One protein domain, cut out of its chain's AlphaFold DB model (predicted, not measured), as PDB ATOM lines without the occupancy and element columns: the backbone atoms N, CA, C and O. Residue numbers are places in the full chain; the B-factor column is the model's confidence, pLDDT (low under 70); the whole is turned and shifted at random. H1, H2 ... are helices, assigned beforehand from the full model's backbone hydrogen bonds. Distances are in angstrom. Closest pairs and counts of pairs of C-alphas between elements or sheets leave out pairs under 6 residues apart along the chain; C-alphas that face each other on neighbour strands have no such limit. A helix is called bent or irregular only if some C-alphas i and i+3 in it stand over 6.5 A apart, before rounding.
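AT A GLANCE: This is residues 15 to 81 of the 81 residues of an uncharacterized protein of Mesorhizobium sp. LNHC252B00 (UniProt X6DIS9). One long helix, H1, runs almost the whole length of the domain, and a small hairpin of two short helices, H2 and H3, sits beside its later end to form a compact head. Residues 15 to 32, which belong to H1, stick out of this head as a free arm, and that arm makes the length of the whole. The printed part has 67 residues with three named helices, in the order H1, H2, H3, and no named strand; the class is all helix. The whole is loose, with a radius of gyration of the C-alphas of 15.5 A, and its C-alphas span 52 by 22 by 18 A.

IN THESE COORDINATES: H1 holds residues 15 to 46 and measures 47.0 A from first to last C-alpha. It begins with C-alpha 15 at (-12.822, -21.208, 4.520) and ends with C-alpha 46 at (-18.807, 13.949, 35.184). H2 holds residues 56 to 66 and measures 15.4 A. It is irregular: C-alphas 57 and 60 are 7.3 A apart. H3 holds residues 71 to 78 and measures 10.6 A, ending with C-alpha 78 at (-24.576, 14.394, 18.807).

HOW THE PARTS SIT: H1 and H2 are near each other, with 9 pairs of C-alphas within 10 A, the closest 8.2 A apart. H1 and H3 are close but not clearly touching: their closest C-alphas, those of Ile 40 and Met 77, are 7.3 A apart. The lines of H1 and H3 stand at a shallow tilt of 11 degrees, and the two run opposite ways. H2 and H3 touch, the closest C-alphas being those of Arg 64 and Ala 74 at 6.6 A. They form a helical hairpin, running opposite ways at a shallow tilt of 11 degrees. In H1 and H3 every pair of O i and N i+4 is within hydrogen-bond range, while in H2 5 of 7 such pairs are.

THE WHOLE: The C-alphas of Ser 15 and Asp 69, the two farthest apart in the domain, are 52.5 A apart. Residues 15 to 32 stand free, and the 49 residues without them span 24 by 17 by 17 A, with a radius of gyration of 9.7 A. The link from H1 to H2 is short, with 9 residues, and the link from H2 to H3 is tight, with 4. The printed part has no cut and ends at Leu 81, the chain's last residue. The mean pLDDT of the printed part is 93.2, and no printed residue is under 70.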
ATOM      1  N   SER A  15     -11.438 -21.388   4.062       94.19
ATOM      2  CA  SER A  15     -12.822 -21.208   4.520       94.19
ATOM      3  C   SER A  15     -12.941 -21.121   6.047       94.19
ATOM      4  O   SER A  15     -13.682 -20.283   6.562       94.19
ATOM      5  N   CYS A  16     -12.167 -21.918   6.790       93.94
ATOM      6  CA  CYS A  16     -12.132 -21.855   8.248       93.94
ATOM      7  C   CYS A  16     -11.539 -20.524   8.741       93.94
ATOM      8  O   CYS A  16     -12.091 -19.910   9.660       93.94
ATOM      9  N   TYR A  17     -10.461 -20.047   8.110       94.94
ATOM     10  CA  TYR A  17      -9.869 -18.747   8.432       94.94
ATOM     11  C   TYR A  17     -10.836 -17.593   8.164       94.94
ATOM     12  O   TYR A  17     -11.011 -16.744   9.037       94.94
ATOM     13  N   ARG A  18     -11.520 -17.592   7.015       95.81
ATOM     14  CA  ARG A  18     -12.504 -16.560   6.647       95.81
ATOM     15  C   ARG A  18     -13.657 -16.490   7.646       95.81
ATOM     16  O   ARG A  18     -13.984 -15.409   8.130       95.81
ATOM     17  N   THR A  19     -14.224 -17.632   8.033       97.06
ATOM     18  CA  THR A  19     -15.294 -17.673   9.043       97.06
ATOM     19  C   THR A  19     -14.806 -17.161  10.397       97.06
ATOM     20  O   THR A  19     -15.478 -16.351  11.037       97.06
ATOM     21  N   LYS A  20     -13.612 -17.578  10.835       96.50
ATOM     22  CA  LYS A  20     -13.030 -17.094  12.095       96.50
ATOM     23  C   LYS A  20     -12.787 -15.584  12.060       96.50
ATOM     24  O   LYS A  20     -13.072 -14.907  13.044       96.50
ATOM     25  N   LEU A  21     -12.305 -15.061  10.934       96.94
ATOM     26  CA  LEU A  21     -12.084 -13.634  10.719       96.94
ATOM     27  C   LEU A  21     -13.392 -12.844  10.874       96.94
ATOM     28  O   LEU A  21     -13.442 -11.895  11.656       96.94
ATOM     29  N   LEU A  22     -14.478 -13.287  10.229       98.06
ATOM     30  CA  LEU A  22     -15.799 -12.657  10.345       98.06
ATOM     31  C   LEU A  22     -16.314 -12.628  11.791       98.06
ATOM     32  O   LEU A  22     -16.794 -11.595  12.260       98.06
ATOM     33  N   LEU A  23     -16.180 -13.735  12.526       98.25
ATOM     34  CA  LEU A  23     -16.586 -13.801  13.934       98.25
ATOM     35  C   LEU A  23     -15.755 -12.859  14.816       98.25
ATOM     36  O   LEU A  23     -16.308 -12.180  15.687       98.25
ATOM     37  N   THR A  24     -14.446 -12.779  14.571       98.25
ATOM     38  CA  THR A  24     -13.544 -11.850  15.263       98.25
ATOM     39  C   THR A  24     -13.928 -10.399  14.996       98.25
ATOM     40  O   THR A  24     -14.034  -9.621  15.944       98.25
ATOM     41  N   HIS A  25     -14.185 -10.021  13.742       98.19
ATOM     42  CA  HIS A  25     -14.594  -8.654  13.415       98.19
ATOM     43  C   HIS A  25     -15.969  -8.313  13.976       98.19
ATOM     44  O   HIS A  25     -16.125  -7.253  14.571       98.19
ATOM     45  N   ARG A  26     -16.942  -9.230  13.906       98.12
ATOM     46  CA  ARG A  26     -18.256  -9.038  14.538       98.12
ATOM     47  C   ARG A  26     -18.124  -8.768  16.039       98.12
ATOM     48  O   ARG A  26     -18.784  -7.871  16.561       98.12
ATOM     49  N   ARG A  27     -17.279  -9.531  16.742       98.12
ATOM     50  CA  ARG A  27     -17.012  -9.309  18.172       98.12
ATOM     51  C   ARG A  27     -16.344  -7.956  18.412       98.12
ATOM     52  O   ARG A  27     -16.769  -7.253  19.321       98.12
ATOM     53  N   ASN A  28     -15.345  -7.598  17.606       98.19
ATOM     54  CA  ASN A  28     -14.651  -6.314  17.717       98.19
ATOM     55  C   ASN A  28     -15.604  -5.134  17.518       98.19
ATOM     56  O   ASN A  28     -15.643  -4.254  18.365       98.19
ATOM     57  N   LEU A  29     -16.419  -5.146  16.461       97.56
ATOM     58  CA  LEU A  29     -17.398  -4.089  16.202       97.56
ATOM     59  C   LEU A  29     -18.386  -3.944  17.364       97.56
ATOM     60  O   LEU A  29     -18.646  -2.835  17.820       97.56
ATOM     61  N   LYS A  30     -18.884  -5.065  17.903       95.88
ATOM     62  CA  LYS A  30     -19.759  -5.037  19.079       95.88
ATOM     63  C   LYS A  30     -19.056  -4.448  20.307       95.88
ATOM     64  O   LYS A  30     -19.674  -3.663  21.014       95.88
ATOM     65  N   ALA A  31     -17.806  -4.829  20.567       97.12
ATOM     66  CA  ALA A  31     -17.038  -4.302  21.692       97.12
ATOM     67  C   ALA A  31     -16.812  -2.791  21.552       97.12
ATOM     68  O   ALA A  31     -17.129  -2.056  22.473       97.12
ATOM     69  N   LYS A  32     -16.393  -2.322  20.370       96.56
ATOM     70  CA  LYS A  32     -16.185  -0.890  20.107       96.56
ATOM     71  C   LYS A  32     -17.448  -0.061  20.273       96.56
ATOM     72  O   LYS A  32     -17.384   1.026  20.827       96.56
ATOM     73  N   PHE A  33     -18.594  -0.589  19.858       93.50
ATOM     74  CA  PHE A  33     -19.861   0.092  20.097       93.50
ATOM     75  C   PHE A  33     -20.177   0.217  21.595       93.50
ATOM     76  O   PHE A  33     -20.566   1.283  22.056       93.50
ATOM     77  N   LEU A  34     -19.983  -0.858  22.368       93.88
ATOM     78  CA  LEU A  34     -20.185  -0.824  23.821       93.88
ATOM     79  C   LEU A  34     -19.197   0.126  24.510       93.88
ATOM     80  O   LEU A  34     -19.570   0.811  25.458       93.88
ATOM     81  N   ASP A  35     -17.951   0.179  24.036       96.06
ATOM     82  CA  ASP A  35     -16.940   1.106  24.543       96.06
ATOM     83  C   ASP A  35     -17.383   2.565  24.335       96.06
ATOM     84  O   ASP A  35     -17.263   3.365  25.259       96.06
ATOM     85  N   LEU A  36     -17.961   2.897  23.172       94.06
ATOM     86  CA  LEU A  36     -18.512   4.230  22.887       94.06
ATOM     87  C   LEU A  36     -19.715   4.569  23.781       94.06
ATOM     88  O   LEU A  36     -19.720   5.627  24.408       94.06
ATOM     89  N   GLU A  37     -20.690   3.663  23.922       94.00
ATOM     90  CA  GLU A  37     -21.840   3.869  24.826       94.00
ATOM     91  C   GLU A  37     -21.387   4.096  26.279       94.00
ATOM     92  O   GLU A  37     -21.931   4.941  27.000       94.00
ATOM     93  N   ASN A  38     -20.374   3.350  26.726       94.19
ATOM     94  CA  ASN A  38     -19.807   3.508  28.060       94.19
ATOM     95  C   ASN A  38     -19.032   4.819  28.196       94.19
ATOM     96  O   ASN A  38     -19.170   5.477  29.226       94.19
ATOM     97  N   ALA A  39     -18.260   5.222  27.184       94.75
ATOM     98  CA  ALA A  39     -17.562   6.504  27.175       94.75
ATOM     99  C   ALA A  39     -18.553   7.669  27.304       94.75
ATOM    100  O   ALA A  39     -18.383   8.497  28.193       94.75
ATOM    101  N   ILE A  40     -19.643   7.665  26.526       94.44
ATOM    102  CA  ILE A  40     -20.742   8.641  26.638       94.44
ATOM    103  C   ILE A  40     -21.290   8.671  28.070       94.44
ATOM    104  O   ILE A  40     -21.341   9.721  28.708       94.44
ATOM    105  N   ARG A  41     -21.645   7.506  28.628       93.62
ATOM    106  CA  ARG A  41     -22.180   7.415  29.996       93.62
ATOM    107  C   ARG A  41     -21.196   7.939  31.044       93.62
ATOM    108  O   ARG A  41     -21.620   8.564  32.015       93.62
ATOM    109  N   HIS A  42     -19.905   7.663  30.878       94.25
ATOM    110  CA  HIS A  42     -18.859   8.149  31.772       94.25
ATOM    111  C   HIS A  42     -18.676   9.664  31.668       94.25
ATOM    112  O   HIS A  42     -18.610  10.313  32.710       94.25
ATOM    113  N   SER A  43     -18.673  10.225  30.458       92.75
ATOM    114  CA  SER A  43     -18.605  11.672  30.229       92.75
ATOM    115  C   SER A  43     -19.780  12.400  30.881       92.75
ATOM    116  O   SER A  43     -19.569  13.325  31.657       92.75
ATOM    117  N   LEU A  44     -21.011  11.922  30.668       92.69
ATOM    118  CA  LEU A  44     -22.217  12.509  31.266       92.69
ATOM    119  C   LEU A  44     -22.216  12.440  32.796       92.69
ATOM    120  O   LEU A  44     -22.648  13.377  33.469       92.69
ATOM    121  N   LYS A  45     -21.659  11.365  33.365       92.44
ATOM    122  CA  LYS A  45     -21.525  11.222  34.818       92.44
ATOM    123  C   LYS A  45     -20.659  12.328  35.433       92.44
ATOM    124  O   LYS A  45     -20.944  12.726  36.561       92.44
ATOM    125  N   SER A  46     -19.644  12.827  34.724       90.25
ATOM    126  CA  SER A  46     -18.807  13.949  35.184       90.25
ATOM    127  C   SER A  46     -19.600  15.251  35.338       90.25
ATOM    128  O   SER A  46     -19.271  16.057  36.200       90.25
ATOM    129  N   PHE A  47     -20.681  15.413  34.572       88.31
ATOM    130  CA  PHE A  47     -21.615  16.542  34.657       88.31
ATOM    131  C   PHE A  47     -22.800  16.279  35.604       88.31
ATOM    132  O   PHE A  47     -23.761  17.038  35.635       88.31
ATOM    133  N   GLY A  48     -22.768  15.187  36.378       90.00
ATOM    134  CA  GLY A  48     -23.851  14.810  37.293       90.00
ATOM    135  C   GLY A  48     -25.043  14.116  36.623       90.00
ATOM    136  O   GLY A  48     -25.960  13.675  37.316       90.00
ATOM    137  N   ILE A  49     -25.018  13.933  35.301       91.19
ATOM    138  CA  ILE A  49     -26.094  13.296  34.540       91.19
ATOM    139  C   ILE A  49     -25.911  11.777  34.587       91.19
ATOM    140  O   ILE A  49     -24.950  11.212  34.060       91.19
ATOM    141  N   ARG A  50     -26.858  11.073  35.216       90.25
ATOM    142  CA  ARG A  50     -26.859   9.605  35.268       90.25
ATOM    143  C   ARG A  50     -27.993   9.036  34.425       90.25
ATOM    144  O   ARG A  50     -29.135   8.979  34.865       90.25
ATOM    145  N   LEU A  51     -27.644   8.510  33.255       89.12
ATOM    146  CA  LEU A  51     -28.574   7.734  32.437       89.12
ATOM    147  C   LEU A  51     -29.001   6.453  33.174       89.12
ATOM    148  O   LEU A  51     -28.152   5.698  33.666       89.12
ATOM    149  N   GLY A  52     -30.309   6.192  33.219       86.06
ATOM    150  CA  GLY A  52     -30.890   4.970  33.777       86.06
ATOM    151  C   GLY A  52     -30.586   3.712  32.949       86.06
ATOM    152  O   GLY A  52     -29.729   3.704  32.056       86.06
ATOM    153  N   LYS A  53     -31.299   2.615  33.242       86.88
ATOM    154  CA  LYS A  53     -31.284   1.421  32.382       86.88
ATOM    155  C   LYS A  53     -32.032   1.749  31.089       86.88
ATOM    156  O   LYS A  53     -33.252   1.847  31.100       86.88
ATOM    157  N   VAL A  54     -31.294   1.903  29.995       90.19
ATOM    158  CA  VAL A  54     -31.841   2.188  28.662       90.19
ATOM    159  C   VAL A  54     -31.368   1.092  27.709       90.19
ATOM    160  O   VAL A  54     -30.203   0.696  27.751       90.19
ATOM    161  N   GLY A  55     -32.276   0.559  26.889       87.94
ATOM    162  CA  GLY A  55     -31.917  -0.388  25.831       87.94
ATOM    163  C   GLY A  55     -31.215   0.312  24.664       87.94
ATOM    164  O   GLY A  55     -31.433   1.498  24.445       87.94
ATOM    165  N   ARG A  56     -30.420  -0.422  23.873       84.88
ATOM    166  CA  ARG A  56     -29.614   0.155  22.772       84.88
ATOM    167  C   ARG A  56     -30.435   0.986  21.779       84.88
ATOM    168  O   ARG A  56     -30.000   2.056  21.388       84.88
ATOM    169  N   GLY A  57     -31.641   0.536  21.421       88.88
ATOM    170  CA  GLY A  57     -32.508   1.266  20.482       88.88
ATOM    171  C   GLY A  57     -33.058   2.594  21.014       88.88
ATOM    172  O   GLY A  57     -33.500   3.417  20.228       88.88
ATOM    173  N   ALA A  58     -33.027   2.812  22.331       92.44
ATOM    174  CA  ALA A  58     -33.473   4.052  22.963       92.44
ATOM    175  C   ALA A  58     -32.308   4.875  23.541       92.44
ATOM    176  O   ALA A  58     -32.543   5.937  24.114       92.44
ATOM    177  N   PHE A  59     -31.063   4.390  23.430       93.38
ATOM    178  CA  PHE A  59     -29.897   5.010  24.063       93.38
ATOM    179  C   PHE A  59     -29.630   6.410  23.509       93.38
ATOM    180  O   PHE A  59     -29.544   7.350  24.288       93.38
ATOM    181  N   GLU A  60     -29.593   6.555  22.184       93.94
ATOM    182  CA  GLU A  60     -29.409   7.842  21.501       93.94
ATOM    183  C   GLU A  60     -30.452   8.873  21.942       93.94
ATOM    184  O   GLU A  60     -30.111   9.972  22.375       93.94
ATOM    185  N   HIS A  61     -31.728   8.489  21.915       94.69
ATOM    186  CA  HIS A  61     -32.814   9.372  22.324       94.69
ATOM    187  C   HIS A  61     -32.697   9.791  23.795       94.69
ATOM    188  O   HIS A  61     -32.853  10.966  24.118       94.69
ATOM    189  N   ALA A  62     -32.370   8.849  24.685       94.19
ATOM    190  CA  ALA A  62     -32.174   9.138  26.101       94.19
ATOM    191  C   ALA A  62     -30.963  10.049  26.355       94.19
ATOM    192  O   ALA A  62     -31.028  10.894  27.242       94.19
ATOM    193  N   VAL A  63     -29.876   9.898  25.588       95.12
ATOM    194  CA  VAL A  63     -28.714  10.795  25.663       95.12
ATOM    195  C   VAL A  63     -29.120  12.199  25.232       95.12
ATOM    196  O   VAL A  63     -28.918  13.123  26.012       95.12
ATOM    197  N   ARG A  64     -29.754  12.354  24.059       94.62
ATOM    198  CA  ARG A  64     -30.200  13.662  23.546       94.62
ATOM    199  C   ARG A  64     -31.146  14.378  24.512       94.62
ATOM    200  O   ARG A  64     -30.988  15.569  24.740       94.62
ATOM    201  N   GLN A  65     -32.085  13.656  25.127       94.25
ATOM    202  CA  GLN A  65     -32.960  14.226  26.157       94.25
ATOM    203  C   GLN A  65     -32.190  14.673  27.403       94.25
ATOM    204  O   GLN A  65     -32.498  15.711  27.971       94.25
ATOM    205  N   ALA A  66     -31.198  13.893  27.838       93.44
ATOM    206  CA  ALA A  66     -30.471  14.171  29.070       93.44
ATOM    207  C   ALA A  66     -29.544  15.394  28.977       93.44
ATOM    208  O   ALA A  66     -29.225  15.975  30.008       93.44
ATOM    209  N   VAL A  67     -29.107  15.767  27.770       94.88
ATOM    210  CA  VAL A  67     -28.209  16.911  27.529       94.88
ATOM    211  C   VAL A  67     -28.906  18.129  26.926       94.88
ATOM    212  O   VAL A  67     -28.238  19.110  26.633       94.88
ATOM    213  N   ALA A  68     -30.229  18.090  26.740       92.19
ATOM    214  CA  ALA A  68     -30.974  19.133  26.028       92.19
ATOM    215  C   ALA A  68     -30.816  20.541  26.638       92.19
ATOM    216  O   ALA A  68     -30.874  21.529  25.911       92.19
ATOM    217  N   ASP A  69     -30.588  20.622  27.952       90.75
ATOM    218  CA  ASP A  69     -30.451  21.885  28.685       90.75
ATOM    219  C   ASP A  69     -29.021  22.467  28.654       90.75
ATOM    220  O   ASP A  69     -28.813  23.597  29.094       90.75
ATOM    221  N   ASP A  70     -28.030  21.725  28.136       90.12
ATOM    222  CA  ASP A  70     -26.639  22.180  27.996       90.12
ATOM    223  C   ASP A  70     -26.186  22.128  26.524       90.12
ATOM    224  O   ASP A  70     -25.860  21.048  26.018       90.12
ATOM    225  N   PRO A  71     -26.102  23.283  25.835       89.94
ATOM    226  CA  PRO A  71     -25.726  23.349  24.424       89.94
ATOM    227  C   PRO A  71     -24.381  22.687  24.104       89.94
ATOM    228  O   PRO A  71     -24.256  22.023  23.077       89.94
ATOM    229  N   LEU A  72     -23.383  22.816  24.991       89.38
ATOM    230  CA  LEU A  72     -22.054  22.245  24.760       89.38
ATOM    231  C   LEU A  72     -22.102  20.712  24.798       89.38
ATOM    232  O   LEU A  72     -21.577  20.039  23.908       89.38
ATOM    233  N   SER A  73     -22.732  20.155  25.836       89.81
ATOM    234  CA  SER A  73     -22.915  18.706  25.955       89.81
ATOM    235  C   SER A  73     -23.804  18.155  24.841       89.81
ATOM    236  O   SER A  73     -23.544  17.050  24.367       89.81
ATOM    237  N   ALA A  74     -24.813  18.905  24.394       91.88
ATOM    238  CA  ALA A  74     -25.676  18.514  23.286       91.88
ATOM    239  C   ALA A  74     -24.905  18.356  21.971       91.88
ATOM    240  O   ALA A  74     -24.982  17.293  21.354       91.88
ATOM    241  N   GLU A  75     -24.110  19.355  21.578       92.06
ATOM    242  CA  GLU A  75     -23.296  19.292  20.357       92.06
ATOM    243  C   GLU A  75     -22.252  18.169  20.417       92.06
ATOM    244  O   GLU A  75     -22.084  17.415  19.456       92.06
ATOM    245  N   LEU A  76     -21.577  18.011  21.561       91.62
ATOM    246  CA  LEU A  76     -20.586  16.950  21.736       91.62
ATOM    247  C   LEU A  76     -21.218  15.558  21.637       91.62
ATOM    248  O   LEU A  76     -20.660  14.679  20.982       91.62
ATOM    249  N   MET A  77     -22.353  15.334  22.308       93.50
ATOM    250  CA  MET A  77     -23.003  14.025  22.302       93.50
ATOM    251  C   MET A  77     -23.579  13.677  20.931       93.50
ATOM    252  O   MET A  77     -23.542  12.507  20.564       93.50
ATOM    253  N   ASP A  78     -24.051  14.653  20.153       92.38
ATOM    254  CA  ASP A  78     -24.576  14.394  18.807       92.38
ATOM    255  C   ASP A  78     -23.494  13.879  17.844       92.38
ATOM    256  O   ASP A  78     -23.766  13.025  17.010       92.38
ATOM    257  N   ALA A  79     -22.237  14.302  18.016       91.69
ATOM    258  CA  ALA A  79     -21.108  13.770  17.248       91.69
ATOM    259  C   ALA A  79     -20.680  12.346  17.667       91.69
ATOM    260  O   ALA A  79     -19.936  11.685  16.937       91.69
ATOM    261  N   MET A  80     -21.084  11.888  18.858       90.88
ATOM    262  CA  MET A  80     -20.713  10.578  19.408       90.88
ATOM    263  C   MET A  80     -21.773   9.487  19.190       90.88
ATOM    264  O   MET A  80     -21.459   8.309  19.398       90.88
ATOM    265  N   LEU A  81     -23.001   9.873  18.840       88.25
ATOM    266  CA  LEU A  81     -24.157   8.994  18.635       88.25
ATOM    267  C   LEU A  81     -24.281   8.554  17.172       88.25
ATOM    268  O   LEU A  81     -24.548   7.347  16.971       88.25
TER     269      LEU A  81